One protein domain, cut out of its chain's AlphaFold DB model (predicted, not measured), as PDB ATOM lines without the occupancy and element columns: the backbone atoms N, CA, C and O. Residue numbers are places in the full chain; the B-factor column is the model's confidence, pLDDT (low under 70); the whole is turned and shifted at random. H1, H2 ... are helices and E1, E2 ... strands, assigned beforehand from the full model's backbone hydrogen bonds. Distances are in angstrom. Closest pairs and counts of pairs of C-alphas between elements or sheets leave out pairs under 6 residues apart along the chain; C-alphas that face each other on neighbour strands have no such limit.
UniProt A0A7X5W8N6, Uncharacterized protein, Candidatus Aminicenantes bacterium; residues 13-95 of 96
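AT A GLANCE: This is residues 13 to 95 of the 96 residues of an uncharacterized protein of Candidatus Aminicenantes bacterium (UniProt A0A7X5W8N6). One twisted sheet of four strands has the helix H2 packed over one face, while the two short helices H1 and H3 only graze the sheet. After H2, a long stretch without a named element, residues 66 to 87, runs back past the E1 edge of the sheet to H3. The printed part has 83 residues with three named helices and four named strands, in the order E1 H1 E2 E3 E4 H2 H3; the sheet's order is E1 E2 E3 E4, all antiparallel, and the class is mixed, helices and strands. The whole is compact and rounded, with a radius of gyration of the C-alphas of 12.1 A and spans of 33 by 27 by 19 A.

HOW THE PARTS SIT: Begin at E1, residues 13 to 15, an edge strand, antiparallel to E2, residues 26 to 32; look for N 14 and O 29, 2.9 A apart and within hydrogen-bond range. Between them, H1, residues 19 to 22, only grazes the sheet with its residues 19 to 20. E2 forms a hairpin with E3, residues 35 to 42, where N 30 and O 37 are 2.8 A apart, within hydrogen-bond range. E3 forms another hairpin with the edge strand E4, residues 45 to 52; there N 38 and O 50 are 2.7 A apart, also within range. E2, E3 and E4 are a meander, each strand the antiparallel neighbour of the one before. Next comes H2, residues 55 to 65, on one face of the sheet, two layers in all, at a height over the sheet of 9.1 A. It lies over E3 and only just over E4, on which 3 of its 11 C-alphas fall, and it runs along the strands, only just, at 27 degrees to E3 on the local plane. The closest C-alphas of H2 and E3 are those of Leu 55 and Tyr 36, 5.8 A apart. H3, residues 88 to 93, only grazes the sheet with its residues 89 to 93, and H2 and H3 are apart. In H2 and H3 every O i to N i+4 pair is within hydrogen-bond range; H1 is too short for such a pair.

IN THESE COORDINATES: Find C-alpha 13 at (249.656, 276.536, 240.941), where E1 begins; it is 6.4 A long. H1 is 5.3 A long, E2 17.7 A, E3 23.1 A and E4 21.0 A. Find C-alpha 55 at (246.536, 280.589, 231.774); from there H2 runs 15.6 A. H3 is 8.7 A long and ends at C-alpha 93, (241.362, 278.005, 250.142).

THE WHOLE: The two C-alphas farthest apart are those of Asn 33 and Lys 72, 35.0 A. The printed part has no cut; the link from H2 to H3, 22 residues, is long, and the other links are tight. The mean pLDDT of the printed part is 91.6; look for values under 70 at residues 70 to 73.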
ATOM      1  N   ILE A  13     249.842 275.108 240.702       96.75
ATOM      2  CA  ILE A  13     249.656 276.536 240.941       96.75
ATOM      3  C   ILE A  13     250.755 277.348 240.263       96.75
ATOM      4  O   ILE A  13     251.880 276.882 240.114       96.75
ATOM      5  N   SER A  14     250.423 278.565 239.844       97.50
ATOM      6  CA  SER A  14     251.370 279.607 239.439       97.50
ATOM      7  C   SER A  14     251.131 280.798 240.358       97.50
ATOM      8  O   SER A  14     250.004 281.278 240.437       97.50
ATOM      9  N   MET A  15     252.153 281.233 241.086       96.75
ATOM     10  CA  MET A  15     252.060 282.350 242.023       96.75
ATOM     11  C   MET A  15     252.610 283.624 241.403       96.75
ATOM     12  O   MET A  15     253.549 283.580 240.605       96.75
ATOM     13  N   LEU A  16     252.044 284.756 241.800       95.38
ATOM     14  CA  LEU A  16     252.633 286.056 241.526       95.38
ATOM     15  C   LEU A  16     253.870 286.241 242.416       95.38
ATOM     16  O   LEU A  16     253.759 286.268 243.640       95.38
ATOM     17  N   ILE A  17     255.039 286.361 241.794       93.62
ATOM     18  CA  ILE A  17     256.349 286.486 242.448       93.62
ATOM     19  C   ILE A  17     256.442 287.818 243.195       93.62
ATOM     20  O   ILE A  17     256.959 287.895 244.305       93.62
ATOM     21  N   ASN A  18     255.895 288.870 242.601       89.56
ATOM     22  CA  ASN A  18     255.989 290.234 243.093       89.56
ATOM     23  C   ASN A  18     254.692 290.716 243.762       89.56
ATOM     24  O   ASN A  18     254.388 291.906 243.730       89.56
ATOM     25  N   SER A  19     253.931 289.822 244.407       84.31
ATOM     26  CA  SER A  19     252.637 290.157 245.027       84.31
ATOM     27  C   SER A  19     252.704 291.288 246.060       84.31
ATOM     28  O   SER A  19     251.761 292.072 246.173       84.31
ATOM     29  N   ALA A  20     253.836 291.441 246.750       83.81
ATOM     30  CA  ALA A  20     254.061 292.522 247.706       83.81
ATOM     31  C   ALA A  20     253.966 293.924 247.072       83.81
ATOM     32  O   ALA A  20     253.480 294.853 247.716       83.81
ATOM     33  N   TYR A  21     254.349 294.080 245.797       83.62
ATOM     34  CA  TYR A  21     254.243 295.354 245.067       83.62
ATOM     35  C   TYR A  21     252.789 295.775 244.808       83.62
ATOM     36  O   TYR A  21     252.520 296.954 244.568       83.62
ATOM     37  N   TYR A  22     251.861 294.820 244.912       81.88
ATOM     38  CA  TYR A  22     250.420 295.006 244.764       81.88
ATOM     39  C   TYR A  22     249.691 295.077 246.113       81.88
ATOM     40  O   TYR A  22     248.470 295.152 246.132       81.88
ATOM     41  N   PHE A  23     250.404 295.023 247.246       88.25
ATOM     42  CA  PHE A  23     249.814 294.874 248.588       88.25
ATOM     43  C   PHE A  23     248.975 293.605 248.738       88.25
ATOM     44  O   PHE A  23     248.157 293.522 249.639       88.25
ATOM     45  N   LEU A  24     249.180 292.582 247.907       90.62
ATOM     46  CA  LEU A  24     248.381 291.359 247.941       90.62
ATOM     47  C   LEU A  24     249.107 290.261 248.717       90.62
ATOM     48  O   LEU A  24     250.313 290.063 248.564       90.62
ATOM     49  N   GLN A  25     248.360 289.526 249.543       92.00
ATOM     50  CA  GLN A  25     248.926 288.466 250.378       92.00
ATOM     51  C   GLN A  25     249.178 287.203 249.551       92.00
ATOM     52  O   GLN A  25     250.284 286.673 249.553       92.00
ATOM     53  N   TYR A  26     248.161 286.748 248.816       94.00
ATOM     54  CA  TYR A  26     248.287 285.634 247.884       94.00
ATOM     55  C   TYR A  26     247.641 285.993 246.555       94.00
ATOM     56  O   TYR A  26     246.482 286.402 246.505       94.00
ATOM     57  N   VAL A  27     248.384 285.788 245.475       96.06
ATOM     58  CA  VAL A  27     247.853 285.809 244.115       96.06
ATOM     59  C   VAL A  27     248.334 284.544 243.441       96.06
ATOM     60  O   VAL A  27     249.540 284.328 243.295       96.06
ATOM     61  N   LEU A  28     247.393 283.687 243.072       96.38
ATOM     62  CA  LEU A  28     247.703 282.386 242.511       96.38
ATOM     63  C   LEU A  28     246.715 282.005 241.420       96.38
ATOM     64  O   LEU A  28     245.532 282.327 241.481       96.38
ATOM     65  N   ILE A  29     247.216 281.292 240.421       97.81
ATOM     66  CA  ILE A  29     246.423 280.683 239.363       97.81
ATOM     67  C   ILE A  29     246.532 279.174 239.531       97.81
ATOM     68  O   ILE A  29     247.607 278.604 239.344       97.81
ATOM     69  N   MET A  30     245.428 278.523 239.886       96.75
ATOM     70  CA  MET A  30     245.350 277.071 240.025       96.75
ATOM     71  C   MET A  30     244.923 276.436 238.712       96.75
ATOM     72  O   MET A  30     243.946 276.861 238.104       96.75
ATOM     73  N   ARG A  31     245.598 275.366 238.299       96.00
ATOM     74  CA  ARG A  31     245.135 274.503 237.214       96.00
ATOM     75  C   ARG A  31     244.164 273.465 237.768       96.00
ATOM     76  O   ARG A  31     244.570 272.536 238.470       96.00
ATOM     77  N   GLU A  32     242.895 273.594 237.401       90.81
ATOM     78  CA  GLU A  32     241.811 272.690 237.778       90.81
ATOM     79  C   GLU A  32     241.268 271.995 236.519       90.81
ATOM     80  O   GLU A  32     240.527 272.565 235.721       90.81
ATOM     81  N   ASN A  33     241.653 270.731 236.312       88.12
ATOM     82  CA  ASN A  33     241.339 269.967 235.099       88.12
ATOM     83  C   ASN A  33     241.834 270.671 233.810       88.12
ATOM     84  O   ASN A  33     243.032 270.644 233.513       88.12
ATOM     85  N   ARG A  34     240.911 271.263 233.038       91.25
ATOM     86  CA  ARG A  34     241.158 271.988 231.780       91.25
ATOM     87  C   ARG A  34     241.085 273.511 231.936       91.25
ATOM     88  O   ARG A  34     241.254 274.203 230.945       91.25
ATOM     89  N   GLN A  35     240.862 274.011 233.149       96.44
ATOM     90  CA  GLN A  35     240.678 275.431 233.425       96.44
ATOM     91  C   GLN A  35     241.720 275.965 234.412       96.44
ATOM     92  O   GLN A  35     242.449 275.211 235.067       96.44
ATOM     93  N   TYR A  36     241.787 277.290 234.489       97.69
ATOM     94  CA  TYR A  36     242.700 278.058 235.318       97.69
ATOM     95  C   TYR A  36     241.907 278.999 236.216       97.69
ATOM     96  O   TYR A  36     241.247 279.914 235.736       97.69
ATOM     97  N   ARG A  37     241.986 278.786 237.524       97.12
ATOM     98  CA  ARG A  37     241.298 279.591 238.528       97.12
ATOM     99  C   ARG A  37     242.257 280.604 239.138       97.12
ATOM    100  O   ARG A  37     243.183 280.217 239.845       97.12
ATOM    101  N   LEU A  38     242.046 281.884 238.851       97.81
ATOM    102  CA  LEU A  38     242.720 283.008 239.492       97.81
ATOM    103  C   LEU A  38     242.077 283.274 240.853       97.81
ATOM    104  O   LEU A  38     240.881 283.544 240.942       97.81
ATOM    105  N   LEU A  39     242.902 283.240 241.892       97.12
ATOM    106  CA  LEU A  39     242.529 283.531 243.262       97.12
ATOM    107  C   LEU A  39     243.417 284.659 243.790       97.12
ATOM    108  O   LEU A  39     244.646 284.546 243.781       97.12
ATOM    109  N   VAL A  40     242.786 285.732 244.259       96.44
ATOM    110  CA  VAL A  40     243.454 286.847 244.937       96.44
ATOM    111  C   VAL A  40     242.924 286.934 246.356       96.44
ATOM    112  O   VAL A  40     241.718 287.066 246.567       96.44
ATOM    113  N   ILE A  41     243.829 286.878 247.325       95.00
ATOM    114  CA  ILE A  41     243.531 286.975 248.749       95.00
ATOM    115  C   ILE A  41     244.377 288.077 249.367       95.00
ATOM    116  O   ILE A  41     245.584 288.191 249.125       95.00
ATOM    117  N   HIS A  42     243.738 288.859 250.222       93.62
ATOM    118  CA  HIS A  42     244.373 289.905 251.000       93.62
ATOM    119  C   HIS A  42     243.689 290.010 252.362       93.62
ATOM    120  O   HIS A  42     242.468 289.907 252.448       93.62
ATOM    121  N   HIS A  43     244.468 290.154 253.437       92.06
ATOM    122  CA  HIS A  43     243.960 290.171 254.815       92.06
ATOM    123  C   HIS A  43     242.986 289.021 255.130       92.06
ATOM    124  O   HIS A  43     241.938 289.230 255.735       92.06
ATOM    125  N   LYS A  44     243.339 287.793 254.712       90.19
ATOM    126  CA  LYS A  44     242.508 286.580 254.879       90.19
ATOM    127  C   LYS A  44     241.108 286.662 254.248       90.19
ATOM    128  O   LYS A  44     240.249 285.863 254.603       90.19
ATOM    129  N   ARG A  45     240.882 287.601 253.326       91.12
ATOM    130  CA  ARG A  45     239.642 287.739 252.559       91.12
ATOM    131  C   ARG A  45     239.899 287.509 251.090       91.12
ATOM    132  O   ARG A  45     240.937 287.913 250.554       91.12
ATOM    133  N   LYS A  46     238.934 286.887 250.428       94.38
ATOM    134  CA  LYS A  46     238.989 286.675 248.989       94.38
ATOM    135  C   LYS A  46     238.586 287.946 248.245       94.38
ATOM    136  O   LYS A  46     237.437 288.365 248.298       94.38
ATOM    137  N   LEU A  47     239.536 288.558 247.542       94.44
ATOM    138  CA  LEU A  47     239.269 289.722 246.690       94.44
ATOM    139  C   LEU A  47     238.815 289.313 245.288       94.44
ATOM    140  O   LEU A  47     238.073 290.041 244.638       94.44
ATOM    141  N   MET A  48     239.285 288.162 244.802       95.62
ATOM    142  CA  MET A  48     238.971 287.684 243.459       95.62
ATOM    143  C   MET A  48     238.987 286.166 243.392       95.62
ATOM    144  O   MET A  48     239.894 285.530 243.926       95.62
ATOM    145  N   ASP A  49     238.004 285.614 242.687       96.56
ATOM    146  CA  ASP A  49     237.858 284.190 242.406       96.56
ATOM    147  C   ASP A  49     237.242 284.037 241.015       96.56
ATOM    148  O   ASP A  49     236.039 284.230 240.834       96.56
ATOM    149  N   LYS A  50     238.076 283.818 239.999       97.56
ATOM    150  CA  LYS A  50     237.616 283.743 238.608       97.56
ATOM    151  C   LYS A  50     238.271 282.597 237.871       97.56
ATOM    152  O   LYS A  50     239.458 282.335 238.042       97.56
ATOM    153  N   THR A  51     237.500 281.961 237.004       97.62
ATOM    154  CA  THR A  51     237.944 280.823 236.206       97.62
ATOM    155  C   THR A  51     238.087 281.237 234.748       97.62
ATOM    156  O   THR A  51     237.274 281.998 234.230       97.62
ATOM    157  N   PHE A  52     239.129 280.729 234.102       97.81
ATOM    158  CA  PHE A  52     239.495 281.006 232.719       97.81
ATOM    159  C   PHE A  52     239.843 279.705 232.008       97.81
ATOM    160  O   PHE A  52     240.308 278.749 232.636       97.81
ATOM    161  N   ASP A  53     239.703 279.680 230.688       97.44
ATOM    162  CA  ASP A  53     240.071 278.503 229.900       97.44
ATOM    163  C   ASP A  53     241.579 278.461 229.634       97.44
ATOM    164  O   ASP A  53     242.170 277.385 229.500       97.44
ATOM    165  N   LYS A  54     242.244 279.625 229.614       97.56
ATOM    166  CA  LYS A  54     243.688 279.728 229.365       97.56
ATOM    167  C   LYS A  54     244.425 280.440 230.494       97.56
ATOM    168  O   LYS A  54     244.000 281.473 230.999       97.56
ATOM    169  N   LEU A  55     245.633 279.957 230.801       96.69
ATOM    170  CA  LEU A  55     246.536 280.589 231.774       96.69
ATOM    171  C   LEU A  55     246.828 282.058 231.427       96.69
ATOM    172  O   LEU A  55     246.899 282.907 232.311       96.69
ATOM    173  N   LYS A  56     246.992 282.357 230.132       96.94
ATOM    174  CA  LYS A  56     247.253 283.719 229.651       96.94
ATOM    175  C   LYS A  56     246.102 284.669 229.991       96.94
ATOM    176  O   LYS A  56     246.373 285.788 230.401       96.94
ATOM    177  N   GLU A  57     244.854 284.220 229.869       97.94
ATOM    178  CA  GLU A  57     243.669 285.036 230.169       97.94
ATOM    179  C   GLU A  57     243.614 285.390 231.655       97.94
ATOM    180  O   GLU A  57     243.451 286.559 231.987       97.94
ATOM    181  N   ALA A  58     243.872 284.421 232.538       97.69
ATOM    182  CA  ALA A  58     243.959 284.663 233.978       97.69
ATOM    183  C   ALA A  58     245.037 285.707 234.329       97.69
ATOM    184  O   ALA A  58     244.791 286.624 235.112       97.69
ATOM    185  N   ARG A  59     246.225 285.607 233.715       96.88
ATOM    186  CA  ARG A  59     247.318 286.574 233.922       96.88
ATOM    187  C   ARG A  59     246.958 287.966 233.408       96.88
ATOM    188  O   ARG A  59     247.146 288.937 234.131       96.88
ATOM    189  N   SER A  60     246.424 288.059 232.190       96.12
ATOM    190  CA  SER A  60     245.992 289.332 231.604       96.12
ATOM    191  C   SER A  60     244.895 289.990 232.435       96.12
ATOM    192  O   SER A  60     244.959 291.188 232.692       96.12
ATOM    193  N   PHE A  61     243.924 289.203 232.902       96.75
ATOM    194  CA  PHE A  61     242.836 289.701 233.732       96.75
ATOM    195  C   PHE A  61     243.350 290.293 235.048       96.75
ATOM    196  O   PHE A  61     242.904 291.369 235.448       96.75
ATOM    197  N   PHE A  62     244.314 289.629 235.698       95.81
ATOM    198  CA  PHE A  62     244.974 290.177 236.882       95.81
ATOM    199  C   PHE A  62     245.659 291.513 236.570       95.81
ATOM    200  O   PHE A  62     245.402 292.495 237.262       95.81
ATOM    201  N   SER A  63     246.473 291.567 235.508       93.19
ATOM    202  CA  SER A  63     247.180 292.790 235.112       93.19
ATOM    203  C   SER A  63     246.223 293.966 234.932       93.19
ATOM    204  O   SER A  63     246.477 295.023 235.487       93.19
ATOM    205  N   MET A  64     245.110 293.762 234.220       93.00
ATOM    206  CA  MET A  64     244.103 294.802 233.983       93.00
ATOM    207  C   MET A  64     243.379 295.215 235.270       93.00
ATOM    208  O   MET A  64     243.135 296.393 235.502       93.00
ATOM    209  N   SER A  65     243.034 294.249 236.124       93.12
ATOM    210  CA  SER A  65     242.253 294.515 237.341       93.12
ATOM    211  C   SER A  65     243.046 295.273 238.408       93.12
ATOM    212  O   SER A  65     242.458 295.973 239.228       93.12
ATOM    213  N   PHE A  66     244.371 295.120 238.412       89.44
ATOM    214  CA  PHE A  66     245.262 295.687 239.423       89.44
ATOM    215  C   PHE A  66     246.248 296.717 238.854       89.44
ATOM    216  O   PHE A  66     247.153 297.144 239.568       89.44
ATOM    217  N   GLU A  67     246.061 297.152 237.602       83.19
ATOM    218  CA  GLU A  67     246.938 298.117 236.923       83.19
ATOM    219  C   GLU A  67     247.094 299.420 237.717       83.19
ATOM    220  O   GLU A  67     248.203 299.900 237.935       83.19
ATOM    221  N   ASN A  68     245.978 299.927 238.245       79.75
ATOM    222  CA  ASN A  68     245.924 301.197 238.972       79.75
ATOM    223  C   ASN A  68     246.230 301.074 240.474       79.75
ATOM    224  O   ASN A  68     246.316 302.081 241.168       79.75
ATOM    225  N   GLN A  69     246.365 299.853 241.003       73.44
ATOM    226  CA  GLN A  69     246.603 299.613 242.436       73.44
ATOM    227  C   GLN A  69     248.095 299.463 242.768       73.44
ATOM    228  O   GLN A  69     248.470 299.184 243.909       73.44
ATOM    229  N   MET A  70     248.964 299.644 241.774       69.25
ATOM    230  CA  MET A  70     250.402 299.494 241.933       69.25
ATOM    231  C   MET A  70     251.013 300.721 242.618       69.25
ATOM    232  O   MET A  70     250.826 301.849 242.171       69.25
ATOM    233  N   LYS A  71     251.839 300.513 243.654       66.12
ATOM    234  CA  LYS A  71     252.647 301.615 244.224       66.12
ATOM    235  C   LYS A  71     253.807 302.042 243.318       66.12
ATOM    236  O   LYS A  71     254.344 303.131 243.495       66.12
ATOM    237  N   LYS A  72     254.221 301.184 242.381       67.38
ATOM    238  CA  LYS A  72     255.254 301.439 241.365       67.38
ATOM    239  C   LYS A  72     254.875 300.698 240.081       67.38
ATOM    240  O   LYS A  72     254.380 299.581 240.199       67.38
ATOM    241  N   PRO A  73     255.138 301.245 238.882       66.88
ATOM    242  CA  PRO A  73     254.881 300.539 237.632       66.88
ATOM    243  C   PRO A  73     255.799 299.314 237.561       66.88
ATOM    244  O   PRO A  73     256.984 299.407 237.257       66.88
ATOM    245  N   THR A  74     255.278 298.151 237.927       79.81
ATOM    246  CA  THR A  74     255.994 296.876 237.884       79.81
ATOM    247  C   THR A  74     255.091 295.884 237.179       79.81
ATOM    248  O   THR A  74     253.893 295.831 237.441       79.81
ATOM    249  N   LYS A  75     255.636 295.125 236.229       87.19
ATOM    250  CA  LYS A  75     254.848 294.129 235.501       87.19
ATOM    251  C   LYS A  75     254.580 292.924 236.415       87.19
ATOM    252  O   LYS A  75     255.487 292.536 237.148       87.19
ATOM    253  N   PRO A  76     253.387 292.305 236.374       91.88
ATOM    254  CA  PRO A  76     253.131 291.075 237.115       91.88
ATOM    255  C   PRO A  76     254.085 289.961 236.679       91.88
ATOM    256  O   PRO A  76     254.086 289.560 235.511       91.88
ATOM    257  N   GLU A  77     254.872 289.440 237.613       94.44
ATOM    258  CA  GLU A  77     255.793 288.336 237.361       94.44
ATOM    259  C   GLU A  77     255.240 287.057 237.965       94.44
ATOM    260  O   GLU A  77     254.855 287.019 239.129       94.44
ATOM    261  N   TRP A  78     255.193 285.993 237.174       96.25
ATOM    262  CA  TRP A  78     254.534 284.753 237.561       96.25
ATOM    263  C   TRP A  78     255.526 283.606 237.594       96.25
ATOM    264  O   TRP A  78     256.296 283.421 236.652       96.25
ATOM    265  N   SER A  79     255.429 282.768 238.619       96.81
ATOM    266  CA  SER A  79     256.156 281.507 238.657       96.81
ATOM    267  C   SER A  79     255.693 280.571 237.536       96.81
ATOM    268  O   SER A  79     254.585 280.691 236.990       96.81
ATOM    269  N   HIS A  80     256.491 279.544 237.259       95.94
ATOM    270  CA  HIS A  80     256.015 278.372 236.525       95.94
ATOM    271  C   HIS A  80     254.874 277.672 237.284       95.94
ATOM    272  O   HIS A  80     254.604 277.978 238.446       95.94
ATOM    273  N   LEU A  81     254.179 276.748 236.615       96.31
ATOM    274  CA  LEU A  81     253.196 275.889 237.272       96.31
ATOM    275  C   LEU A  81     253.919 274.798 238.065       96.31
ATOM    276  O   LEU A  81     254.681 274.030 237.482       96.31
ATOM    277  N   TYR A  82     253.643 274.693 239.361       94.88
ATOM    278  CA  TYR A  82     254.245 273.689 240.238       94.88
ATOM    279  C   TYR A  82     253.211 273.111 241.220       94.88
ATOM    280  O   TYR A  82     252.184 273.743 241.477       94.88
ATOM    281  N   PRO A  83     253.408 271.881 241.728       94.44
ATOM    282  CA  PRO A  83     252.535 271.327 242.757       94.44
ATOM    283  C   PRO A  83     252.706 272.112 244.069       94.44
ATOM    284  O   PRO A  83     253.843 272.283 244.502       94.44
ATOM    285  N   PRO A  84     251.620 272.578 244.712       93.25
ATOM    286  CA  PRO A  84     251.720 273.298 245.974       93.25
ATOM    287  C   PRO A  84     252.239 272.390 247.089       93.25
ATOM    288  O   PRO A  84     252.101 271.163 247.029       93.25
ATOM    289  N   GLU A  85     252.768 273.006 248.143       90.88
ATOM    290  CA  GLU A  85     253.124 272.289 249.362       90.88
ATOM    291  C   GLU A  85     251.896 271.589 249.978       90.88
ATOM    292  O   GLU A  85     250.792 272.155 249.976       90.88
ATOM    293  N   PRO A  86     252.055 270.368 250.525       87.44
ATOM    294  CA  PRO A  86     250.957 269.643 251.156       87.44
ATOM    295  C   PRO A  86     250.278 270.459 252.264       87.44
ATOM    296  O   PRO A  86     250.936 270.952 253.179       87.44
ATOM    297  N   GLY A  87     248.951 270.600 252.204       88.31
ATOM    298  CA  GLY A  87     248.173 271.321 253.214       88.31
ATOM    299  C   GLY A  87     248.242 272.848 253.105       88.31
ATOM    300  O   GLY A  87     247.447 273.537 253.746       88.31
ATOM    301  N   TRP A  88     249.170 273.407 252.323       92.50
ATOM    302  CA  TRP A  88     249.262 274.856 252.128       92.50
ATOM    303  C   TRP A  88     248.073 275.371 251.322       92.50
ATOM    304  O   TRP A  88     247.432 276.347 251.713       92.50
ATOM    305  N   LEU A  89     247.734 274.682 250.229       91.06
ATOM    306  CA  LEU A  89     246.645 275.116 249.361       91.06
ATOM    307  C   LEU A  89     245.300 275.076 250.095       91.06
ATOM    308  O   LEU A  89     244.501 275.994 249.956       91.06
ATOM    309  N   GLU A  90     245.062 274.054 250.910       91.94
ATOM    310  CA  GLU A  90     243.853 273.912 251.719       91.94
ATOM    311  C   GLU A  90     243.704 275.070 252.716       91.94
ATOM    312  O   GLU A  90     242.610 275.614 252.859       91.94
ATOM    313  N   LYS A  91     244.805 275.512 253.339       91.12
ATOM    314  CA  LYS A  91     244.809 276.697 254.212       91.12
ATOM    315  C   LYS A  91     244.450 277.960 253.437       91.12
ATOM    316  O   LYS A  91     243.614 278.734 253.894       91.12
ATOM    317  N   VAL A  92     245.031 278.159 252.255       91.06
ATOM    318  CA  VAL A  92     244.739 279.332 251.418       91.06
ATOM    319  C   VAL A  92     243.288 279.326 250.928       91.06
ATOM    320  O   VAL A  92     242.631 280.362 250.918       91.06
ATOM    321  N   LEU A  93     242.752 278.158 250.579       90.56
ATOM    322  CA  LEU A  93     241.362 278.005 250.142       90.56
ATOM    323  C   LEU A  93     240.338 278.117 251.279       90.56
ATOM    324  O   LEU A  93     239.157 278.296 250.993       90.56
ATOM    325  N   SER A  94     240.769 278.016 252.541       91.75
ATOM    326  CA  SER A  94     239.892 278.163 253.711       91.75
ATOM    327  C   SER A  94     239.487 279.612 254.001       91.75
ATOM    328  O   SER A  94     238.573 279.843 254.790       91.75
ATOM    329  N   PHE A  95     240.144 280.588 253.364       88.19
ATOM    330  CA  PHE A  95     239.775 281.996 253.478       88.19
ATOM    331  C   PHE A  95     238.443 282.274 252.768       88.19
ATOM    332  O   PHE A  95     238.261 281.900 251.602       88.19
TER     333      PHE A  95